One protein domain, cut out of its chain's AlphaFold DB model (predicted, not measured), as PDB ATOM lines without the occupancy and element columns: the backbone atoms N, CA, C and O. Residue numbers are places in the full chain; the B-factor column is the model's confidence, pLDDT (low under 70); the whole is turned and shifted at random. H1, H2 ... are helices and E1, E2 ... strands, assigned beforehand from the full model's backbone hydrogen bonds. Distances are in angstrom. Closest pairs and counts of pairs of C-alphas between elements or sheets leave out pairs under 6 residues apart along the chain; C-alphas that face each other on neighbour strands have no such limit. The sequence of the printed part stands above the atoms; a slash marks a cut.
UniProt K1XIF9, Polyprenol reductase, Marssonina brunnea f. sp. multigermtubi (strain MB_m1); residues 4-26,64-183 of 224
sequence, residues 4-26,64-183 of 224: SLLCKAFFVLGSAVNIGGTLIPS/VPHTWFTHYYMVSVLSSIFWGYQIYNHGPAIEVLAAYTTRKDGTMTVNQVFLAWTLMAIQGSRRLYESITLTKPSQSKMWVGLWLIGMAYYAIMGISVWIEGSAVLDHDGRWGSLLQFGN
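What this domain is: This is residues 4 to 26 and 64 to 183 of the 224 residues of the protein "Polyprenol reductase" of Marssonina brunnea f. sp. multigermtubi (strain MB_m1) (UniProt K1XIF9). Three long helices, H2, H4 and H5, lie side by side in an up-and-down bundle, each running against the one before it; short H3 and H6 pack near one end of it. A fourth long helix, H1, meets H5 with residues 4 to 7 alone and then diverges, so that residues 15 to 26 stick out. The 143 printed residues, mostly helix, hold H1, H2, H3, H4, E1, H5 and H6 in chain order. The whole is only just compact, close to loose, with a radius of gyration of the C-alphas of 17.4 A, and spans 52 by 35 by 30 A.

Where its parts are: H5, residues 144 to 172, is 43.0 A long, from C-alpha 144 at (-29.862, -28.018, 5.038), with a kink of 26 degrees near residue 165. H2, residues 66 to 88, is 35.2 A long; H4, residues 110 to 133, 34.4 A; H1, residues 4 to 23, 28.5 A, from C-alpha 4 at (-27.088, -32.376, 31.379). H3 is residues 92 to 100, E1 141 to 143 and H6 175 to 179.

How they stand to each other: H5, the hub, touches H2 at a shallow tilt of 17 degrees, the same way; the closest C-alphas, of Ser 76 and Tyr 154, are 5.3 A apart. H4 touches H5 with residues 110 to 117 alone, opposite ways at 25 degrees, closest at C-alphas 113 and 165, 5.7 A. H2 and H4 touch, closest at C-alphas 73 and 128, 5.1 A. H3 touches H5 about perpendicular, at 77 degrees, closest at C-alphas 98 and 166, 5.1 A. H1 touches H5, closest at C-alphas 7 and 160, 6.3 A. H6 touches H4, closest at C-alphas 111 and 178, 6.0 A. E1 pairs with no named strand; residues 64 to 65 pair antiparallel with its residues 141 to 142. Every O i to N i+4 pair is within hydrogen-bond range in H1, H3 and H4, against 15 of 19 in H2, 22 of 25 in H5 and 0 of 1 in H6, where 1 of 2 O i to N i+3 pairs is.

The domain as a whole: The farthest C-alphas, of Ser 26 and Gly 176, are 53.4 A apart. Residues 27 to 63 are not printed; C-alphas 26 and 64 are 21.1 A apart across the cut. Of the links printed whole, none is long. Low pLDDT, under 70, includes residues 135 to 141 and 168 to 183.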
ATOM      1  N   SER A   4     -26.906 -30.929  31.551       84.44
ATOM      2  CA  SER A   4     -27.088 -32.376  31.379       84.44
ATOM      3  C   SER A   4     -28.471 -32.710  30.820       84.44
ATOM      4  O   SER A   4     -28.603 -33.545  29.921       84.44
ATOM      5  N   LEU A   5     -29.512 -32.040  31.322       87.62
ATOM      6  CA  LEU A   5     -30.884 -32.241  30.867       87.62
ATOM      7  C   LEU A   5     -31.065 -31.783  29.417       87.62
ATOM      8  O   LEU A   5     -31.732 -32.470  28.645       87.62
ATOM      9  N   LEU A   6     -30.438 -30.669  29.035       88.62
ATOM     10  CA  LEU A   6     -30.489 -30.158  27.666       88.62
ATOM     11  C   LEU A   6     -29.833 -31.131  26.676       88.62
ATOM     12  O   LEU A   6     -30.434 -31.462  25.654       88.62
ATOM     13  N   CYS A   7     -28.651 -31.658  27.009       88.12
ATOM     14  CA  CYS A   7     -27.978 -32.682  26.206       88.12
ATOM     15  C   CYS A   7     -28.824 -33.959  26.082       88.12
ATOM     16  O   CYS A   7     -29.019 -34.472  24.981       88.12
ATOM     17  N   LYS A   8     -29.388 -34.451  27.194       89.56
ATOM     18  CA  LYS A   8     -30.267 -35.635  27.196       89.56
ATOM     19  C   LYS A   8     -31.506 -35.423  26.334       89.56
ATOM     20  O   LYS A   8     -31.819 -36.282  25.516       89.56
ATOM     21  N   ALA A   9     -32.183 -34.286  26.486       91.12
ATOM     22  CA  ALA A   9     -33.353 -33.947  25.684       91.12
ATOM     23  C   ALA A   9     -33.005 -33.906  24.192       91.12
ATOM     24  O   ALA A   9     -33.717 -34.503  23.388       91.12
ATOM     25  N   PHE A  10     -31.879 -33.284  23.829       90.88
ATOM     26  CA  PHE A  10     -31.410 -33.239  22.446       90.88
ATOM     27  C   PHE A  10     -31.191 -34.641  21.859       90.88
ATOM     28  O   PHE A  10     -31.708 -34.932  20.781       90.88
ATOM     29  N   PHE A  11     -30.486 -35.536  22.563       89.88
ATOM     30  CA  PHE A  11     -30.247 -36.892  22.054       89.88
ATOM     31  C   PHE A  11     -31.509 -37.747  22.019       89.88
ATOM     32  O   PHE A  11     -31.716 -38.456  21.043       89.88
ATOM     33  N   VAL A  12     -32.376 -37.660  23.031       92.44
ATOM     34  CA  VAL A  12     -33.642 -38.409  23.053       92.44
ATOM     35  C   VAL A  12     -34.547 -37.967  21.906       92.44
ATOM     36  O   VAL A  12     -35.056 -38.815  21.175       92.44
ATOM     37  N   LEU A  13     -34.703 -36.657  21.701       88.94
ATOM     38  CA  LEU A  13     -35.478 -36.119  20.584       88.94
ATOM     39  C   LEU A  13     -34.848 -36.502  19.241       88.94
ATOM     40  O   LEU A  13     -35.554 -36.968  18.354       88.94
ATOM     41  N   GLY A  14     -33.526 -36.383  19.104       84.94
ATOM     42  CA  GLY A  14     -32.807 -36.790  17.896       84.94
ATOM     43  C   GLY A  14     -32.988 -38.278  17.574       84.94
ATOM     44  O   GLY A  14     -33.285 -38.636  16.435       84.94
ATOM     45  N   SER A  15     -32.882 -39.154  18.574       85.94
ATOM     46  CA  SER A  15     -33.144 -40.589  18.431       85.94
ATOM     47  C   SER A  15     -34.597 -40.872  18.061       85.94
ATOM     48  O   SER A  15     -34.843 -41.668  17.158       85.94
ATOM     49  N   ALA A  16     -35.555 -40.199  18.701       86.44
ATOM     50  CA  ALA A  16     -36.974 -40.341  18.391       86.44
ATOM     51  C   ALA A  16     -37.290 -39.899  16.956       86.44
ATOM     52  O   ALA A  16     -38.030 -40.588  16.264       86.44
ATOM     53  N   VAL A  17     -36.687 -38.807  16.477       82.31
ATOM     54  CA  VAL A  17     -36.830 -38.343  15.088       82.31
ATOM     55  C   VAL A  17     -36.201 -39.332  14.109       82.31
ATOM     56  O   VAL A  17     -36.813 -39.641  13.093       82.31
ATOM     57  N   ASN A  18     -35.022 -39.880  14.411       79.75
ATOM     58  CA  ASN A  18     -34.375 -40.868  13.543       79.75
ATOM     59  C   ASN A  18     -35.192 -42.166  13.436       79.75
ATOM     60  O   ASN A  18     -35.355 -42.697  12.340       79.75
ATOM     61  N   ILE A  19     -35.729 -42.664  14.554       82.94
ATOM     62  CA  ILE A  19     -36.584 -43.862  14.578       82.94
ATOM     63  C   ILE A  19     -37.947 -43.560  13.943       82.94
ATOM     64  O   ILE A  19     -38.431 -44.315  13.109       82.94
ATOM     65  N   GLY A  20     -38.569 -42.435  14.287       78.81
ATOM     66  CA  GLY A  20     -39.843 -42.017  13.706       78.81
ATOM     67  C   GLY A  20     -39.739 -41.810  12.197       78.81
ATOM     68  O   GLY A  20     -40.613 -42.238  11.449       78.81
ATOM     69  N   GLY A  21     -38.629 -41.242  11.729       72.25
ATOM     70  CA  GLY A  21     -38.370 -41.048  10.313       72.25
ATOM     71  C   GLY A  21     -38.267 -42.358   9.538       72.25
ATOM     72  O   GLY A  21     -38.741 -42.425   8.407       72.25
ATOM     73  N   THR A  22     -37.692 -43.420  10.115       72.56
ATOM     74  CA  THR A  22     -37.632 -44.726   9.433       72.56
ATOM     75  C   THR A  22     -38.985 -45.430   9.397       72.56
ATOM     76  O   THR A  22     -39.229 -46.201   8.468       72.56
ATOM     77  N   LEU A  23     -39.861 -45.143  10.363       76.12
ATOM     78  CA  LEU A  23     -41.187 -45.746  10.487       76.12
ATOM     79  C   LEU A  23     -42.277 -45.009   9.693       76.12
ATOM     80  O   LEU A  23     -43.265 -45.636   9.323       76.12
ATOM     81  N   ILE A  24     -42.113 -43.711   9.412       77.44
ATOM     82  CA  ILE A  24     -43.104 -42.888   8.701       77.44
ATOM     83  C   ILE A  24     -42.683 -42.711   7.229       77.44
ATOM     84  O   ILE A  24     -41.756 -41.943   6.946       77.44
ATOM     85  N   PRO A  25     -43.374 -43.355   6.263       66.12
ATOM     86  CA  PRO A  25     -42.987 -43.332   4.848       66.12
ATOM     87  C   PRO A  25     -42.914 -41.919   4.257       66.12
ATOM     88  O   PRO A  25     -41.959 -41.599   3.556       66.12
ATOM     89  N   SER A  26     -43.856 -41.040   4.612       62.56
ATOM     90  CA  SER A  26     -43.906 -39.660   4.107       62.56
ATOM     91  C   SER A  26     -42.698 -38.818   4.543       62.56
ATOM     92  O   SER A  26     -42.166 -38.043   3.753       62.56
ATOM     93  N   VAL A  64     -27.914 -28.618   0.532       71.06
ATOM     94  CA  VAL A  64     -26.466 -28.402   0.561       71.06
ATOM     95  C   VAL A  64     -25.727 -29.507  -0.205       71.06
ATOM     96  O   VAL A  64     -26.177 -30.658  -0.212       71.06
ATOM     97  N   PRO A  65     -24.593 -29.207  -0.858       71.00
ATOM     98  CA  PRO A  65     -23.804 -30.213  -1.568       71.00
ATOM     99  C   PRO A  65     -23.292 -31.324  -0.641       71.00
ATOM    100  O   PRO A  65     -22.919 -31.067   0.502       71.00
ATOM    101  N   HIS A  66     -23.157 -32.552  -1.150       64.31
ATOM    102  CA  HIS A  66     -22.597 -33.682  -0.393       64.31
ATOM    103  C   HIS A  66     -21.187 -33.439   0.163       64.31
ATOM    104  O   HIS A  66     -20.804 -34.034   1.167       64.31
ATOM    105  N   THR A  67     -20.405 -32.552  -0.452       69.31
ATOM    106  CA  THR A  67     -19.065 -32.183   0.030       69.31
ATOM    107  C   THR A  67     -19.089 -31.500   1.400       69.31
ATOM    108  O   THR A  67     -18.095 -31.539   2.118       69.31
ATOM    109  N   TRP A  68     -20.234 -30.946   1.816       75.00
ATOM    110  CA  TRP A  68     -20.404 -30.309   3.124       75.00
ATOM    111  C   TRP A  68     -20.470 -31.313   4.277       75.00
ATOM    112  O   TRP A  68     -20.426 -30.915   5.438       75.00
ATOM    113  N   PHE A  69     -20.512 -32.615   3.979       74.62
ATOM    114  CA  PHE A  69     -20.351 -33.675   4.974       74.62
ATOM    115  C   PHE A  69     -19.022 -33.549   5.738       74.62
ATOM    116  O   PHE A  69     -18.960 -33.817   6.936       74.62
ATOM    117  N   THR A  70     -17.974 -33.048   5.075       82.75
ATOM    118  CA  THR A  70     -16.670 -32.765   5.689       82.75
ATOM    119  C   THR A  70     -16.781 -31.754   6.834       82.75
ATOM    120  O   THR A  70     -16.054 -31.871   7.820       82.75
ATOM    121  N   HIS A  71     -17.733 -30.811   6.767       86.75
ATOM    122  CA  HIS A  71     -17.935 -29.811   7.819       86.75
ATOM    123  C   HIS A  71     -18.297 -30.448   9.161       86.75
ATOM    124  O   HIS A  71     -17.849 -29.958  10.192       86.75
ATOM    125  N   TYR A  72     -19.033 -31.563   9.174       87.06
ATOM    126  CA  TYR A  72     -19.356 -32.258  10.422       87.06
ATOM    127  C   TYR A  72     -18.100 -32.692  11.171       87.06
ATOM    128  O   TYR A  72     -17.972 -32.478  12.377       87.06
ATOM    129  N   TYR A  73     -17.136 -33.256  10.445       88.06
ATOM    130  CA  TYR A  73     -15.889 -33.715  11.041       88.06
ATOM    131  C   TYR A  73     -14.936 -32.565  11.339       88.06
ATOM    132  O   TYR A  73     -14.230 -32.630  12.338       88.06
ATOM    133  N   MET A  74     -14.958 -31.488  10.547       89.38
ATOM    134  CA  MET A  74     -14.254 -30.254  10.908       89.38
ATOM    135  C   MET A  74     -14.763 -29.712  12.243       89.38
ATOM    136  O   MET A  74     -13.959 -29.460  13.133       89.38
ATOM    137  N   VAL A  75     -16.084 -29.601  12.417       91.44
ATOM    138  CA  VAL A  75     -16.702 -29.173  13.681       91.44
ATOM    139  C   VAL A  75     -16.326 -30.126  14.815       91.44
ATOM    140  O   VAL A  75     -15.947 -29.664  15.885       91.44
ATOM    141  N   SER A  76     -16.351 -31.442  14.585       91.06
ATOM    142  CA  SER A  76     -15.923 -32.430  15.582       91.06
ATOM    143  C   SER A  76     -14.472 -32.228  16.025       91.06
ATOM    144  O   SER A  76     -14.198 -32.239  17.222       91.06
ATOM    145  N   VAL A  77     -13.543 -32.054  15.081       91.56
ATOM    146  CA  VAL A  77     -12.109 -31.885  15.370       91.56
ATOM    147  C   VAL A  77     -11.852 -30.541  16.048       91.56
ATOM    148  O   VAL A  77     -11.172 -30.501  17.070       91.56
ATOM    149  N   LEU A  78     -12.441 -29.456  15.538       93.25
ATOM    150  CA  LEU A  78     -12.338 -28.127  16.143       93.25
ATOM    151  C   LEU A  78     -12.917 -28.103  17.558       93.25
ATOM    152  O   LEU A  78     -12.301 -27.529  18.448       93.25
ATOM    153  N   SER A  79     -14.048 -28.773  17.789       91.56
ATOM    154  CA  SER A  79     -14.629 -28.936  19.125       91.56
ATOM    155  C   SER A  79     -13.669 -29.683  20.055       91.56
ATOM    156  O   SER A  79     -13.417 -29.231  21.170       91.56
ATOM    157  N   SER A  80     -13.062 -30.785  19.604       91.81
ATOM    158  CA  SER A  80     -12.077 -31.515  20.412       91.81
ATOM    159  C   SER A  80     -10.846 -30.668  20.747       91.81
ATOM    160  O   SER A  80     -10.405 -30.697  21.895       91.81
ATOM    161  N   ILE A  81     -10.328 -29.893  19.786       91.81
ATOM    162  CA  ILE A  81      -9.206 -28.962  19.995       91.81
ATOM    163  C   ILE A  81      -9.598 -27.859  20.979       91.81
ATOM    164  O   ILE A  81      -8.843 -27.586  21.907       91.81
ATOM    165  N   PHE A  82     -10.777 -27.255  20.806       91.81
ATOM    166  CA  PHE A  82     -11.297 -26.217  21.693       91.81
ATOM    167  C   PHE A  82     -11.342 -26.705  23.139       91.81
ATOM    168  O   PHE A  82     -10.780 -26.063  24.022       91.81
ATOM    169  N   TRP A  83     -11.941 -27.870  23.385       88.38
ATOM    170  CA  TRP A  83     -12.005 -28.416  24.735       88.38
ATOM    171  C   TRP A  83     -10.623 -28.780  25.282       88.38
ATOM    172  O   TRP A  83     -10.329 -28.444  26.425       88.38
ATOM    173  N   GLY A  84      -9.747 -29.374  24.464       86.31
ATOM    174  CA  GLY A  84      -8.359 -29.648  24.847       86.31
ATOM    175  C   GLY A  84      -7.601 -28.384  25.268       86.31
ATOM    176  O   GLY A  84      -6.926 -28.378  26.295       86.31
ATOM    177  N   TYR A  85      -7.774 -27.288  24.523       88.06
ATOM    178  CA  TYR A  85      -7.199 -25.985  24.851       88.06
ATOM    179  C   TYR A  85      -7.766 -25.415  26.157       88.06
ATOM    180  O   TYR A  85      -7.005 -24.909  26.983       88.06
ATOM    181  N   GLN A  86      -9.081 -25.521  26.369       86.44
ATOM    182  CA  GLN A  86      -9.716 -25.064  27.608       86.44
ATOM    183  C   GLN A  86      -9.234 -25.859  28.824       86.44
ATOM    184  O   GLN A  86      -9.056 -25.285  29.887       86.44
ATOM    185  N   ILE A  87      -8.964 -27.154  28.683       79.94
ATOM    186  CA  ILE A  87      -8.437 -27.977  29.782       79.94
ATOM    187  C   ILE A  87      -6.998 -27.610  30.099       79.94
ATOM    188  O   ILE A  87      -6.649 -27.444  31.262       79.94
ATOM    189  N   TYR A  88      -6.167 -27.456  29.069       81.44
ATOM    190  CA  TYR A  88      -4.759 -27.119  29.250       81.44
ATOM    191  C   TYR A  88      -4.577 -25.766  29.954       81.44
ATOM    192  O   TYR A  88      -3.733 -25.634  30.838       81.44
ATOM    193  N   ASN A  89      -5.398 -24.774  29.601       82.12
ATOM    194  CA  ASN A  89      -5.304 -23.420  30.153       82.12
ATOM    195  C   ASN A  89      -6.233 -23.154  31.344       82.12
ATOM    196  O   ASN A  89      -6.287 -22.013  31.788       82.12
ATOM    197  N   HIS A  90      -6.961 -24.158  31.847       75.00
ATOM    198  CA  HIS A  90      -7.993 -23.965  32.880       75.00
ATOM    199  C   HIS A  90      -8.985 -22.853  32.496       75.00
ATOM    200  O   HIS A  90      -9.238 -21.909  33.235       75.00
ATOM    201  N   GLY A  91      -9.486 -22.920  31.267       80.00
ATOM    202  CA  GLY A  91     -10.284 -21.866  30.670       80.00
ATOM    203  C   GLY A  91     -11.711 -21.774  31.224       80.00
ATOM    204  O   GLY A  91     -12.275 -22.754  31.723       80.00
ATOM    205  N   PRO A  92     -12.365 -20.618  31.020       82.25
ATOM    206  CA  PRO A  92     -13.641 -20.282  31.650       82.25
ATOM    207  C   PRO A  92     -14.798 -21.187  31.211       82.25
ATOM    208  O   PRO A  92     -15.795 -21.299  31.914       82.25
ATOM    209  N   ALA A  93     -14.700 -21.861  30.058       82.94
ATOM    210  CA  ALA A  93     -15.765 -22.760  29.610       82.94
ATOM    211  C   ALA A  93     -15.927 -23.983  30.521       82.94
ATOM    212  O   ALA A  93     -17.054 -24.434  30.711       82.94
ATOM    213  N   ILE A  94     -14.832 -24.515  31.082       79.12
ATOM    214  CA  ILE A  94     -14.921 -25.636  32.026       79.12
ATOM    215  C   ILE A  94     -15.454 -25.147  33.373       79.12
ATOM    216  O   ILE A  94     -16.301 -25.818  33.954       79.12
ATOM    217  N   GLU A  95     -15.036 -23.966  33.833       79.81
ATOM    218  CA  GLU A  95     -15.540 -23.362  35.076       79.81
ATOM    219  C   GLU A  95     -17.044 -23.093  35.007       79.81
ATOM    220  O   GLU A  95     -17.795 -23.462  35.908       79.81
ATOM    221  N   VAL A  96     -17.503 -22.512  33.897       83.12
ATOM    222  CA  VAL A  96     -18.928 -22.315  33.615       83.12
ATOM    223  C   VAL A  96     -19.651 -23.659  33.628       83.12
ATOM    224  O   VAL A  96     -20.692 -23.793  34.266       83.12
ATOM    225  N   LEU A  97     -19.102 -24.678  32.963       81.94
ATOM    226  CA  LEU A  97     -19.736 -25.991  32.912       81.94
ATOM    227  C   LEU A  97     -19.842 -26.636  34.299       81.94
ATOM    228  O   LEU A  97     -20.907 -27.152  34.634       81.94
ATOM    229  N   ALA A  98     -18.792 -26.547  35.114       78.38
ATOM    230  CA  ALA A  98     -18.792 -27.019  36.495       78.38
ATOM    231  C   ALA A  98     -19.830 -26.265  37.345       78.38
ATOM    232  O   ALA A  98     -20.626 -26.893  38.038       78.38
ATOM    233  N   ALA A  99     -19.912 -24.936  37.213       80.50
ATOM    234  CA  ALA A  99     -20.861 -24.107  37.957       80.50
ATOM    235  C   ALA A  99     -22.333 -24.427  37.642       80.50
ATOM    236  O   ALA A  99     -23.192 -24.344  38.521       80.50
ATOM    237  N   TYR A 100     -22.641 -24.793  36.394       79.81
ATOM    238  CA  TYR A 100     -24.003 -25.141  35.976       79.81
ATOM    239  C   TYR A 100     -24.328 -26.634  36.103       79.81
ATOM    240  O   TYR A 100     -25.498 -27.012  35.990       79.81
ATOM    241  N   THR A 101     -23.335 -27.487  36.361       77.19
ATOM    242  CA  THR A 101     -23.548 -28.925  36.531       77.19
ATOM    243  C   THR A 101     -24.020 -29.205  37.952       77.19
ATOM    244  O   THR A 101     -23.279 -29.118  38.923       77.19
ATOM    245  N   THR A 102     -25.303 -29.547  38.092       67.12
ATOM    246  CA  THR A 102     -25.929 -29.768  39.411       67.12
ATOM    247  C   THR A 102     -25.551 -31.127  40.018       67.12
ATOM    248  O   THR A 102     -25.649 -31.328  41.229       67.12
ATOM    249  N   ARG A 103     -25.117 -32.083  39.187       65.19
ATOM    250  CA  ARG A 103     -24.717 -33.425  39.618       65.19
ATOM    251  C   ARG A 103     -23.242 -33.432  40.015       65.19
ATOM    252  O   ARG A 103     -22.389 -33.310  39.148       65.19
ATOM    253  N   LYS A 104     -22.964 -33.644  41.303       62.19
ATOM    254  CA  LYS A 104     -21.596 -33.776  41.838       62.19
ATOM    255  C   LYS A 104     -21.033 -35.199  41.735       62.19
ATOM    256  O   LYS A 104     -19.823 -35.374  41.690       62.19
ATOM    257  N   ASP A 105     -21.902 -36.202  41.611       62.03
ATOM    258  CA  ASP A 105     -21.493 -37.600  41.447       62.03
ATOM    259  C   ASP A 105     -21.322 -37.929  39.958       62.03
ATOM    260  O   ASP A 105     -22.281 -38.289  39.263       62.03
ATOM    261  N   GLY A 106     -20.104 -37.761  39.442       64.44
ATOM    262  CA  GLY A 106     -19.769 -38.164  38.076       64.44
ATOM    263  C   GLY A 106     -19.908 -39.677  37.884       64.44
ATOM    264  O   GLY A 106     -19.493 -40.470  38.728       64.44
ATOM    265  N   THR A 107     -20.496 -40.104  36.762       73.00
ATOM    266  CA  THR A 107     -20.682 -41.543  36.470       73.00
ATOM    267  C   THR A 107     -19.423 -42.217  35.919       73.00
ATOM    268  O   THR A 107     -19.329 -43.449  35.865       73.00
ATOM    269  N   MET A 108     -18.455 -41.403  35.499       75.62
ATOM    270  CA  MET A 108     -17.198 -41.800  34.879       75.62
ATOM    271  C   MET A 108     -16.035 -41.192  35.651       75.62
ATOM    272  O   MET A 108     -16.155 -40.104  36.196       75.62
ATOM    273  N   THR A 109     -14.890 -41.868  35.678       79.56
ATOM    274  CA  THR A 109     -13.673 -41.281  36.255       79.56
ATOM    275  C   THR A 109     -13.043 -40.271  35.293       79.56
ATOM    276  O   THR A 109     -13.244 -40.355  34.079       79.56
ATOM    277  N   VAL A 110     -12.203 -39.368  35.809       78.81
ATOM    278  CA  VAL A 110     -11.435 -38.400  34.998       78.81
ATOM    279  C   VAL A 110     -10.689 -39.092  33.845       78.81
ATOM    280  O   VAL A 110     -10.780 -38.669  32.694       78.81
ATOM    281  N   ASN A 111     -10.040 -40.227  34.129       81.88
ATOM    282  CA  ASN A 111      -9.324 -41.029  33.131       81.88
ATOM    283  C   ASN A 111     -10.248 -41.599  32.045       81.88
ATOM    284  O   ASN A 111      -9.861 -41.679  30.880       81.88
ATOM    285  N   GLN A 112     -11.474 -41.995  32.400       84.44
ATOM    286  CA  GLN A 112     -12.453 -42.493  31.431       84.44
ATOM    287  C   GLN A 112     -12.990 -41.376  30.539       84.44
ATOM    288  O   GLN A 112     -13.160 -41.597  29.341       84.44
ATOM    289  N   VAL A 113     -13.230 -40.186  31.096       86.50
ATOM    290  CA  VAL A 113     -13.667 -39.016  30.323       86.50
ATOM    291  C   VAL A 113     -12.569 -38.568  29.362       86.50
ATOM    292  O   VAL A 113     -12.830 -38.383  28.173       86.50
ATOM    293  N   PHE A 114     -11.324 -38.482  29.838       85.75
ATOM    294  CA  PHE A 114     -10.175 -38.145  29.000       85.75
ATOM    295  C   PHE A 114      -9.958 -39.169  27.880       85.75
ATOM    296  O   PHE A 114      -9.738 -38.800  26.724       85.75
ATOM    297  N   LEU A 115     -10.083 -40.463  28.192       87.88
ATOM    298  CA  LEU A 115     -10.033 -41.520  27.188       87.88
ATOM    299  C   LEU A 115     -11.166 -41.377  26.164       87.88
ATOM    300  O   LEU A 115     -10.905 -41.448  24.967       87.88
ATOM    301  N   ALA A 116     -12.406 -41.152  26.605       89.75
ATOM    302  CA  ALA A 116     -13.551 -40.980  25.710       89.75
ATOM    303  C   ALA A 116     -13.360 -39.781  24.767       89.75
ATOM    304  O   ALA A 116     -13.560 -39.911  23.558       89.75
ATOM    305  N   TRP A 117     -12.900 -38.643  25.295       91.62
ATOM    306  CA  TRP A 117     -12.536 -37.474  24.494       91.62
ATOM    307  C   TRP A 117     -11.420 -37.789  23.489       91.62
ATOM    308  O   TRP A 117     -11.549 -37.455  22.310       91.62
ATOM    309  N   THR A 118     -10.367 -38.493  23.916       90.00
ATOM    310  CA  THR A 118      -9.238 -38.874  23.052       90.00
ATOM    311  C   THR A 118      -9.694 -39.776  21.907       90.00
ATOM    312  O   THR A 118      -9.382 -39.517  20.744       90.00
ATOM    313  N   LEU A 119     -10.485 -40.812  22.205       91.50
ATOM    314  CA  LEU A 119     -11.025 -41.720  21.193       91.50
ATOM    315  C   LEU A 119     -11.957 -40.986  20.218       91.50
ATOM    316  O   LEU A 119     -11.854 -41.201  19.009       91.50
ATOM    317  N   MET A 120     -12.799 -40.065  20.705       91.19
ATOM    318  CA  MET A 120     -13.619 -39.212  19.837       91.19
ATOM    319  C   MET A 120     -12.769 -38.300  18.945       91.19
ATOM    320  O   MET A 120     -13.078 -38.152  17.763       91.19
ATOM    321  N   ALA A 121     -11.692 -37.708  19.468       92.00
ATOM    322  CA  ALA A 121     -10.789 -36.860  18.692       92.00
ATOM    323  C   ALA A 121     -10.060 -37.653  17.594       92.00
ATOM    324  O   ALA A 121      -9.998 -37.201  16.446       92.00
ATOM    325  N   ILE A 122      -9.576 -38.859  17.913       92.44
ATOM    326  CA  ILE A 122      -8.945 -39.771  16.946       92.44
ATOM    327  C   ILE A 122      -9.954 -40.179  15.868       92.44
ATOM    328  O   ILE A 122      -9.662 -40.084  14.673       92.44
ATOM    329  N   GLN A 123     -11.162 -40.589  16.269       92.88
ATOM    330  CA  GLN A 123     -12.216 -40.974  15.335       92.88
ATOM    331  C   GLN A 123     -12.605 -39.809  14.420       92.88
ATOM    332  O   GLN A 123     -12.648 -39.985  13.203       92.88
ATOM    333  N   GLY A 124     -12.851 -38.620  14.977       89.94
ATOM    334  CA  GLY A 124     -13.203 -37.420  14.219       89.94
ATOM    335  C   GLY A 124     -12.113 -37.012  13.228       89.94
ATOM    336  O   GLY A 124     -12.415 -36.733  12.069       89.94
ATOM    337  N   SER A 125     -10.844 -37.071  13.639       91.12
ATOM    338  CA  SER A 125      -9.698 -36.738  12.781       91.12
ATOM    339  C   SER A 125      -9.535 -37.727  11.630       91.12
ATOM    340  O   SER A 125      -9.386 -37.313  10.480       91.12
ATOM    341  N   ARG A 126      -9.643 -39.037  11.899       91.50
ATOM    342  CA  ARG A 126      -9.628 -40.062  10.845       91.50
ATOM    343  C   ARG A 126     -10.773 -39.847   9.859       91.50
ATOM    344  O   ARG A 126     -10.557 -39.888   8.653       91.50
ATOM    345  N   ARG A 127     -11.984 -39.595  10.360       88.81
ATOM    346  CA  ARG A 127     -13.170 -39.343   9.528       88.81
ATOM    347  C   ARG A 127     -13.010 -38.105   8.657       88.81
ATOM    348  O   ARG A 127     -13.405 -38.139   7.494       88.81
ATOM    349  N   LEU A 128     -12.414 -37.043   9.195       88.00
ATOM    350  CA  LEU A 128     -12.086 -35.839   8.442       88.00
ATOM    351  C   LEU A 128     -11.075 -36.153   7.333       88.00
ATOM    352  O   LEU A 128     -11.315 -35.814   6.178       88.00
ATOM    353  N   TYR A 129      -9.993 -36.859   7.668       88.50
ATOM    354  CA  TYR A 129      -8.971 -37.267   6.706       88.50
ATOM    355  C   TYR A 129      -9.547 -38.139   5.581       88.50
ATOM    356  O   TYR A 129      -9.353 -37.839   4.404       88.50
ATOM    357  N   GLU A 130     -10.317 -39.175   5.920       85.56
ATOM    358  CA  GLU A 130     -11.021 -40.025   4.951       85.56
ATOM    359  C   GLU A 130     -11.991 -39.204   4.093       85.56
ATOM    360  O   GLU A 130     -12.058 -39.396   2.884       85.56
ATOM    361  N   SER A 131     -12.713 -38.250   4.685       83.19
ATOM    362  CA  SER A 131     -13.654 -37.403   3.942       83.19
ATOM    363  C   SER A 131     -12.954 -36.445   2.982       83.19
ATOM    364  O   SER A 131     -13.541 -36.080   1.972       83.19
ATOM    365  N   ILE A 132     -11.716 -36.039   3.247       84.12
ATOM    366  CA  ILE A 132     -10.946 -35.192   2.327       84.12
ATOM    367  C   ILE A 132     -10.299 -36.041   1.223       84.12
ATOM    368  O   ILE A 132     -10.265 -35.626   0.068       84.12
ATOM    369  N   THR A 133      -9.804 -37.232   1.563       82.00
ATOM    370  CA  THR A 133      -9.012 -38.076   0.651       82.00
ATOM    371  C   THR A 133      -9.850 -39.018  -0.211       82.00
ATOM    372  O   THR A 133      -9.540 -39.213  -1.384       82.00
ATOM    373  N   LEU A 134     -10.915 -39.602   0.343       75.88
ATOM    374  CA  LEU A 134     -11.740 -40.617  -0.321       75.88
ATOM    375  C   LEU A 134     -13.013 -40.038  -0.953       75.88
ATOM    376  O   LEU A 134     -13.626 -40.696  -1.801       75.88
ATOM    377  N   THR A 135     -13.439 -38.829  -0.568       68.62
ATOM    378  CA  THR A 135     -14.689 -38.255  -1.086       68.62
ATOM    379  C   THR A 135     -14.523 -37.800  -2.527       68.62
ATOM    380  O   THR A 135     -13.955 -36.752  -2.828       68.62
ATOM    381  N   LYS A 136     -15.115 -38.571  -3.436       67.06
ATOM    382  CA  LYS A 136     -15.335 -38.147  -4.817       67.06
ATOM    383  C   LYS A 136     -16.466 -37.108  -4.857       67.06
ATOM    384  O   LYS A 136     -17.479 -37.310  -4.180       67.06
ATOM    385  N   PRO A 137     -16.357 -36.038  -5.666       61.28
ATOM    386  CA  PRO A 137     -17.443 -35.082  -5.854       61.28
ATOM    387  C   PRO A 137     -18.720 -35.812  -6.292       61.28
ATOM    388  O   PRO A 137     -18.771 -36.439  -7.353       61.28
ATOM    389  N   SER A 138     -19.744 -35.775  -5.446       63.00
ATOM    390  CA  SER A 138     -21.040 -36.398  -5.711       63.00
ATOM    391  C   SER A 138     -22.075 -35.317  -6.003       63.00
ATOM    392  O   SER A 138     -22.100 -34.288  -5.337       63.00
ATOM    393  N   GLN A 139     -22.952 -35.572  -6.979       58.34
ATOM    394  CA  GLN A 139     -24.087 -34.703  -7.336       58.34
ATOM    395  C   GLN A 139     -25.250 -34.791  -6.334       58.34
ATOM    396  O   GLN A 139     -26.293 -34.170  -6.518       58.34
ATOM    397  N   SER A 140     -25.092 -35.578  -5.270       60.81
ATOM    398  CA  SER A 140     -26.093 -35.695  -4.223       60.81
ATOM    399  C   SER A 140     -26.205 -34.374  -3.440       60.81
ATOM    400  O   SER A 140     -25.186 -33.832  -3.013       60.81
ATOM    401  N   LYS A 141     -27.429 -33.869  -3.204       68.31
ATOM    402  CA  LYS A 141     -27.690 -32.732  -2.285       68.31
ATOM    403  C   LYS A 141     -28.526 -33.060  -1.024       68.31
ATOM    404  O   LYS A 141     -29.586 -33.659  -1.153       68.31
ATOM    405  N   MET A 142     -28.033 -32.726   0.174       72.62
ATOM    406  CA  MET A 142     -28.642 -33.038   1.486       72.62
ATOM    407  C   MET A 142     -29.542 -31.895   1.938       72.62
ATOM    408  O   MET A 142     -29.199 -30.744   1.699       72.62
ATOM    409  N   TRP A 143     -30.633 -32.156   2.655       77.38
ATOM    410  CA  TRP A 143     -31.425 -31.067   3.237       77.38
ATOM    411  C   TRP A 143     -30.621 -30.260   4.277       77.38
ATOM    412  O   TRP A 143     -29.975 -30.836   5.158       77.38
ATOM    413  N   VAL A 144     -30.670 -28.922   4.195       78.50
ATOM    414  CA  VAL A 144     -29.862 -28.018   5.038       78.50
ATOM    415  C   VAL A 144     -30.172 -28.144   6.530       78.50
ATOM    416  O   VAL A 144     -29.271 -28.015   7.356       78.50
ATOM    417  N   GLY A 145     -31.421 -28.430   6.902       77.38
ATOM    418  CA  GLY A 145     -31.789 -28.569   8.310       77.38
ATOM    419  C   GLY A 145     -31.166 -29.812   8.939       77.38
ATOM    420  O   GLY A 145     -30.632 -29.736  10.043       77.38
ATOM    421  N   LEU A 146     -31.109 -30.927   8.202       77.81
ATOM    422  CA  LEU A 146     -30.409 -32.133   8.650       77.81
ATOM    423  C   LEU A 146     -28.899 -31.879   8.755       77.81
ATOM    424  O   LEU A 146     -28.238 -32.441   9.626       77.81
ATOM    425  N   TRP A 147     -28.371 -30.978   7.923       82.88
ATOM    426  CA  TRP A 147     -26.995 -30.509   8.039       82.88
ATOM    427  C   TRP A 147     -26.739 -29.661   9.287       82.88
ATOM    428  O   TRP A 147     -25.813 -29.954  10.045       82.88
ATOM    429  N   LEU A 148     -27.590 -28.686   9.593       84.31
ATOM    430  CA  LEU A 148     -27.474 -27.920  10.838       84.31
ATOM    431  C   LEU A 148     -27.584 -28.819  12.079       84.31
ATOM    432  O   LEU A 148     -26.777 -28.694  13.000       84.31
ATOM    433  N   ILE A 149     -28.529 -29.765  12.082       85.06
ATOM    434  CA  ILE A 149     -28.705 -30.730  13.178       85.06
ATOM    435  C   ILE A 149     -27.457 -31.608  13.334       85.06
ATOM    436  O   ILE A 149     -27.008 -31.836  14.457       85.06
ATOM    437  N   GLY A 150     -26.856 -32.057  12.228       85.31
ATOM    438  CA  GLY A 150     -25.606 -32.819  12.245       85.31
ATOM    439  C   GLY A 150     -24.442 -32.038  12.861       85.31
ATOM    440  O   GLY A 150     -23.705 -32.579  13.681       85.31
ATOM    441  N   MET A 151     -24.294 -30.750  12.540       87.00
ATOM    442  CA  MET A 151     -23.278 -29.906  13.182       87.00
ATOM    443  C   MET A 151     -23.550 -29.711  14.678       87.00
ATOM    444  O   MET A 151     -22.634 -29.848  15.491       87.00
ATOM    445  N   ALA A 152     -24.806 -29.443  15.045       89.50
ATOM    446  CA  ALA A 152     -25.214 -29.303  16.440       89.50
ATOM    447  C   ALA A 152     -24.940 -30.585  17.238       89.50
ATOM    448  O   ALA A 152     -24.461 -30.507  18.366       89.50
ATOM    449  N   TYR A 153     -25.158 -31.759  16.636       89.94
ATOM    450  CA  TYR A 153     -24.839 -33.045  17.248       89.94
ATOM    451  C   TYR A 153     -23.369 -33.121  17.673       89.94
ATOM    452  O   TYR A 153     -23.096 -33.403  18.836       89.94
ATOM    453  N   TYR A 154     -22.419 -32.807  16.788       89.12
ATOM    454  CA  TYR A 154     -20.993 -32.869  17.136       89.12
ATOM    455  C   TYR A 154     -20.589 -31.848  18.210       89.12
ATOM    456  O   TYR A 154     -19.772 -32.169  19.076       89.12
ATOM    457  N   ALA A 155     -21.186 -30.654  18.204       89.44
ATOM    458  CA  ALA A 155     -20.951 -29.652  19.243       89.44
ATOM    459  C   ALA A 155     -21.490 -30.107  20.616       89.44
ATOM    460  O   ALA A 155     -20.771 -30.076  21.617       89.44
ATOM    461  N   ILE A 156     -22.734 -30.595  20.658       90.88
ATOM    462  CA  ILE A 156     -23.398 -31.059  21.886       90.88
ATOM    463  C   ILE A 156     -22.740 -32.334  22.420       90.88
ATOM    464  O   ILE A 156     -22.613 -32.486  23.634       90.88
ATOM    465  N   MET A 157     -22.259 -33.226  21.550       89.62
ATOM    466  CA  MET A 157     -21.463 -34.393  21.947       89.62
ATOM    467  C   MET A 157     -20.204 -33.985  22.718       89.62
ATOM    468  O   MET A 157     -19.925 -34.562  23.767       89.62
ATOM    469  N   GLY A 158     -19.475 -32.967  22.242       87.94
ATOM    470  CA  GLY A 158     -18.314 -32.424  22.950       87.94
ATOM    471  C   GLY A 158     -18.671 -31.907  24.344       87.94
ATOM    472  O   GLY A 158     -18.035 -32.294  25.320       87.94
ATOM    473  N   ILE A 159     -19.737 -31.104  24.447       89.06
ATOM    474  CA  ILE A 159     -20.252 -30.598  25.733       89.06
ATOM    475  C   ILE A 159     -20.620 -31.758  26.669       89.06
ATOM    476  O   ILE A 159     -20.254 -31.753  27.839       89.06
ATOM    477  N   SER A 160     -21.302 -32.780  26.153       88.88
ATOM    478  CA  SER A 160     -21.816 -33.903  26.949       88.88
ATOM    479  C   SER A 160     -20.711 -34.720  27.613       88.88
ATOM    480  O   SER A 160     -20.859 -35.118  28.764       88.88
ATOM    481  N   VAL A 161     -19.587 -34.932  26.917       88.06
ATOM    482  CA  VAL A 161     -18.410 -35.604  27.492       88.06
ATOM    483  C   VAL A 161     -17.832 -34.794  28.655       88.06
ATOM    484  O   VAL A 161     -17.502 -35.359  29.696       88.06
ATOM    485  N   TRP A 162     -17.758 -33.469  28.513       86.31
ATOM    486  CA  TRP A 162     -17.183 -32.598  29.540       86.31
ATOM    487  C   TRP A 162     -18.127 -32.275  30.693       86.31
ATOM    488  O   TRP A 162     -17.631 -31.985  31.774       86.31
ATOM    489  N   ILE A 163     -19.448 -32.399  30.531       86.00
ATOM    490  CA  ILE A 163     -20.385 -32.323  31.665       86.00
ATOM    491  C   ILE A 163     -20.032 -33.407  32.688       86.00
ATOM    492  O   ILE A 163     -19.827 -33.095  33.859       86.00
ATOM    493  N   GLU A 164     -19.869 -34.658  32.241       82.00
ATOM    494  CA  GLU A 164     -19.472 -35.766  33.122       82.00
ATOM    495  C   GLU A 164     -18.054 -35.575  33.686       82.00
ATOM    496  O   GLU A 164     -17.808 -35.914  34.838       82.00
ATOM    497  N   GLY A 165     -17.126 -34.994  32.915       76.88
ATOM    498  CA  GLY A 165     -15.769 -34.692  33.393       76.88
ATOM    499  C   GLY A 165     -15.707 -33.584  34.440       76.88
ATOM    500  O   GLY A 165     -14.995 -33.717  35.431       76.88
ATOM    501  N   SER A 166     -16.450 -32.497  34.224       76.38
ATOM    502  CA  SER A 166     -16.408 -31.288  35.054       76.38
ATOM    503  C   SER A 166     -16.873 -31.544  36.488       76.38
ATOM    504  O   SER A 166     -16.236 -31.063  37.419       76.38
ATOM    505  N   ALA A 167     -17.895 -32.388  36.673       70.44
ATOM    506  CA  ALA A 167     -18.358 -32.816  37.992       70.44
ATOM    507  C   ALA A 167     -17.263 -33.532  38.806       70.44
ATOM    508  O   ALA A 167     -17.156 -33.351  40.015       70.44
ATOM    509  N   VAL A 168     -16.426 -34.331  38.138       66.25
ATOM    510  CA  VAL A 168     -15.361 -35.116  38.782       66.25
ATOM    511  C   VAL A 168     -14.121 -34.257  39.038       66.25
ATOM    512  O   VAL A 168     -13.455 -34.409  40.061       66.25
ATOM    513  N   LEU A 169     -13.820 -33.333  38.121       67.50
ATOM    514  CA  LEU A 169     -12.714 -32.379  38.243       67.50
ATOM    515  C   LEU A 169     -12.902 -31.421  39.433       67.50
ATOM    516  O   LEU A 169     -11.914 -31.097  40.091       67.50
ATOM    517  N   ASP A 170     -14.143 -31.022  39.728       64.62
ATOM    518  CA  ASP A 170     -14.483 -30.180  40.887       64.62
ATOM    519  C   ASP A 170     -14.306 -30.930  42.221       64.62
ATOM    520  O   ASP A 170     -13.792 -30.377  43.190       64.62
ATOM    521  N   HIS A 171     -14.658 -32.221  42.259       56.75
ATOM    522  CA  HIS A 171     -14.564 -33.041  43.471       56.75
ATOM    523  C   HIS A 171     -13.117 -33.382  43.860       56.75
ATOM    524  O   HIS A 171     -12.745 -33.296  45.030       56.75
ATOM    525  N   ASP A 172     -12.289 -33.768  42.886       56.28
ATOM    526  CA  ASP A 172     -10.942 -34.270  43.175       56.28
ATOM    527  C   ASP A 172      -9.869 -33.175  43.162       56.28
ATOM    528  O   ASP A 172      -8.732 -33.451  43.546       56.28
ATOM    529  N   GLY A 173     -10.182 -31.951  42.709       56.50
ATOM    530  CA  GLY A 173      -9.275 -30.790  42.699       56.50
ATOM    531  C   GLY A 173      -7.952 -31.000  41.943       56.50
ATOM    532  O   GLY A 173      -7.044 -30.171  41.998       56.50
ATOM    533  N   ARG A 174      -7.798 -32.133  41.250       55.72
ATOM    534  CA  ARG A 174      -6.531 -32.615  40.698       55.72
ATOM    535  C   ARG A 174      -6.626 -32.701  39.186       55.72
ATOM    536  O   ARG A 174      -6.716 -33.786  38.617       55.72
ATOM    537  N   TRP A 175      -6.459 -31.557  38.533       60.25
ATOM    538  CA  TRP A 175      -6.136 -31.473  37.103       60.25
ATOM    539  C   TRP A 175      -4.886 -32.300  36.749       60.25
ATOM    540  O   TRP A 175      -4.818 -32.918  35.690       60.25
ATOM    541  N   GLY A 176      -3.941 -32.434  37.690       55.16
ATOM    542  CA  GLY A 176      -2.773 -33.312  37.558       55.16
ATOM    543  C   GLY A 176      -3.076 -34.819  37.569       55.16
ATOM    544  O   GLY A 176      -2.181 -35.607  37.273       55.16
ATOM    545  N   SER A 177      -4.306 -35.244  37.891       57.75
ATOM    546  CA  SER A 177      -4.701 -36.660  37.823       57.75
ATOM    547  C   SER A 177      -4.998 -37.133  36.395       57.75
ATOM    548  O   SER A 177      -4.899 -38.328  36.140       57.75
ATOM    549  N   LEU A 178      -5.242 -36.214  35.446       59.75
ATOM    550  CA  LEU A 178      -5.442 -36.520  34.019       59.75
ATOM    551  C   LEU A 178      -4.254 -37.268  33.386       59.75
ATOM    552  O   LEU A 178      -4.432 -38.006  32.422       59.75
ATOM    553  N   LEU A 179      -3.044 -37.075  33.924       56.53
ATOM    554  CA  LEU A 179      -1.813 -37.732  33.468       56.53
ATOM    555  C   LEU A 179      -1.445 -38.967  34.305       56.53
ATOM    556  O   LEU A 179      -0.481 -39.665  33.986       56.53
ATOM    557  N   GLN A 180      -2.192 -39.255  35.375       60.84
ATOM    558  CA  GLN A 180      -1.985 -40.443  36.195       60.84
ATOM    559  C   GLN A 180      -2.869 -41.573  35.668       60.84
ATOM    560  O   GLN A 180      -4.030 -41.730  36.051       60.84
ATOM    561  N   PHE A 181      -2.293 -42.384  34.779       61.50
ATOM    562  CA  PHE A 181      -2.921 -43.608  34.293       61.50
ATOM    563  C   PHE A 181      -3.068 -44.607  35.446       61.50
ATOM    564  O   PHE A 181      -2.144 -45.344  35.785       61.50
ATOM    565  N   GLY A 182      -4.237 -44.598  36.082       63.44
ATOM    566  CA  GLY A 182      -4.627 -45.620  37.046       63.44
ATOM    567  C   GLY A 182      -4.888 -46.966  36.364       63.44
ATOM    568  O   GLY A 182      -4.934 -47.060  35.136       63.44
ATOM    569  N   ASN A 183      -5.105 -48.010  37.167       67.19
ATOM    570  CA  ASN A 183      -5.403 -49.342  36.644       67.19
ATOM    571  C   ASN A 183      -6.601 -49.305  35.674       67.19
ATOM    572  O   ASN A 183      -7.643 -48.725  36.011       67.19
TER     573      ASN A 183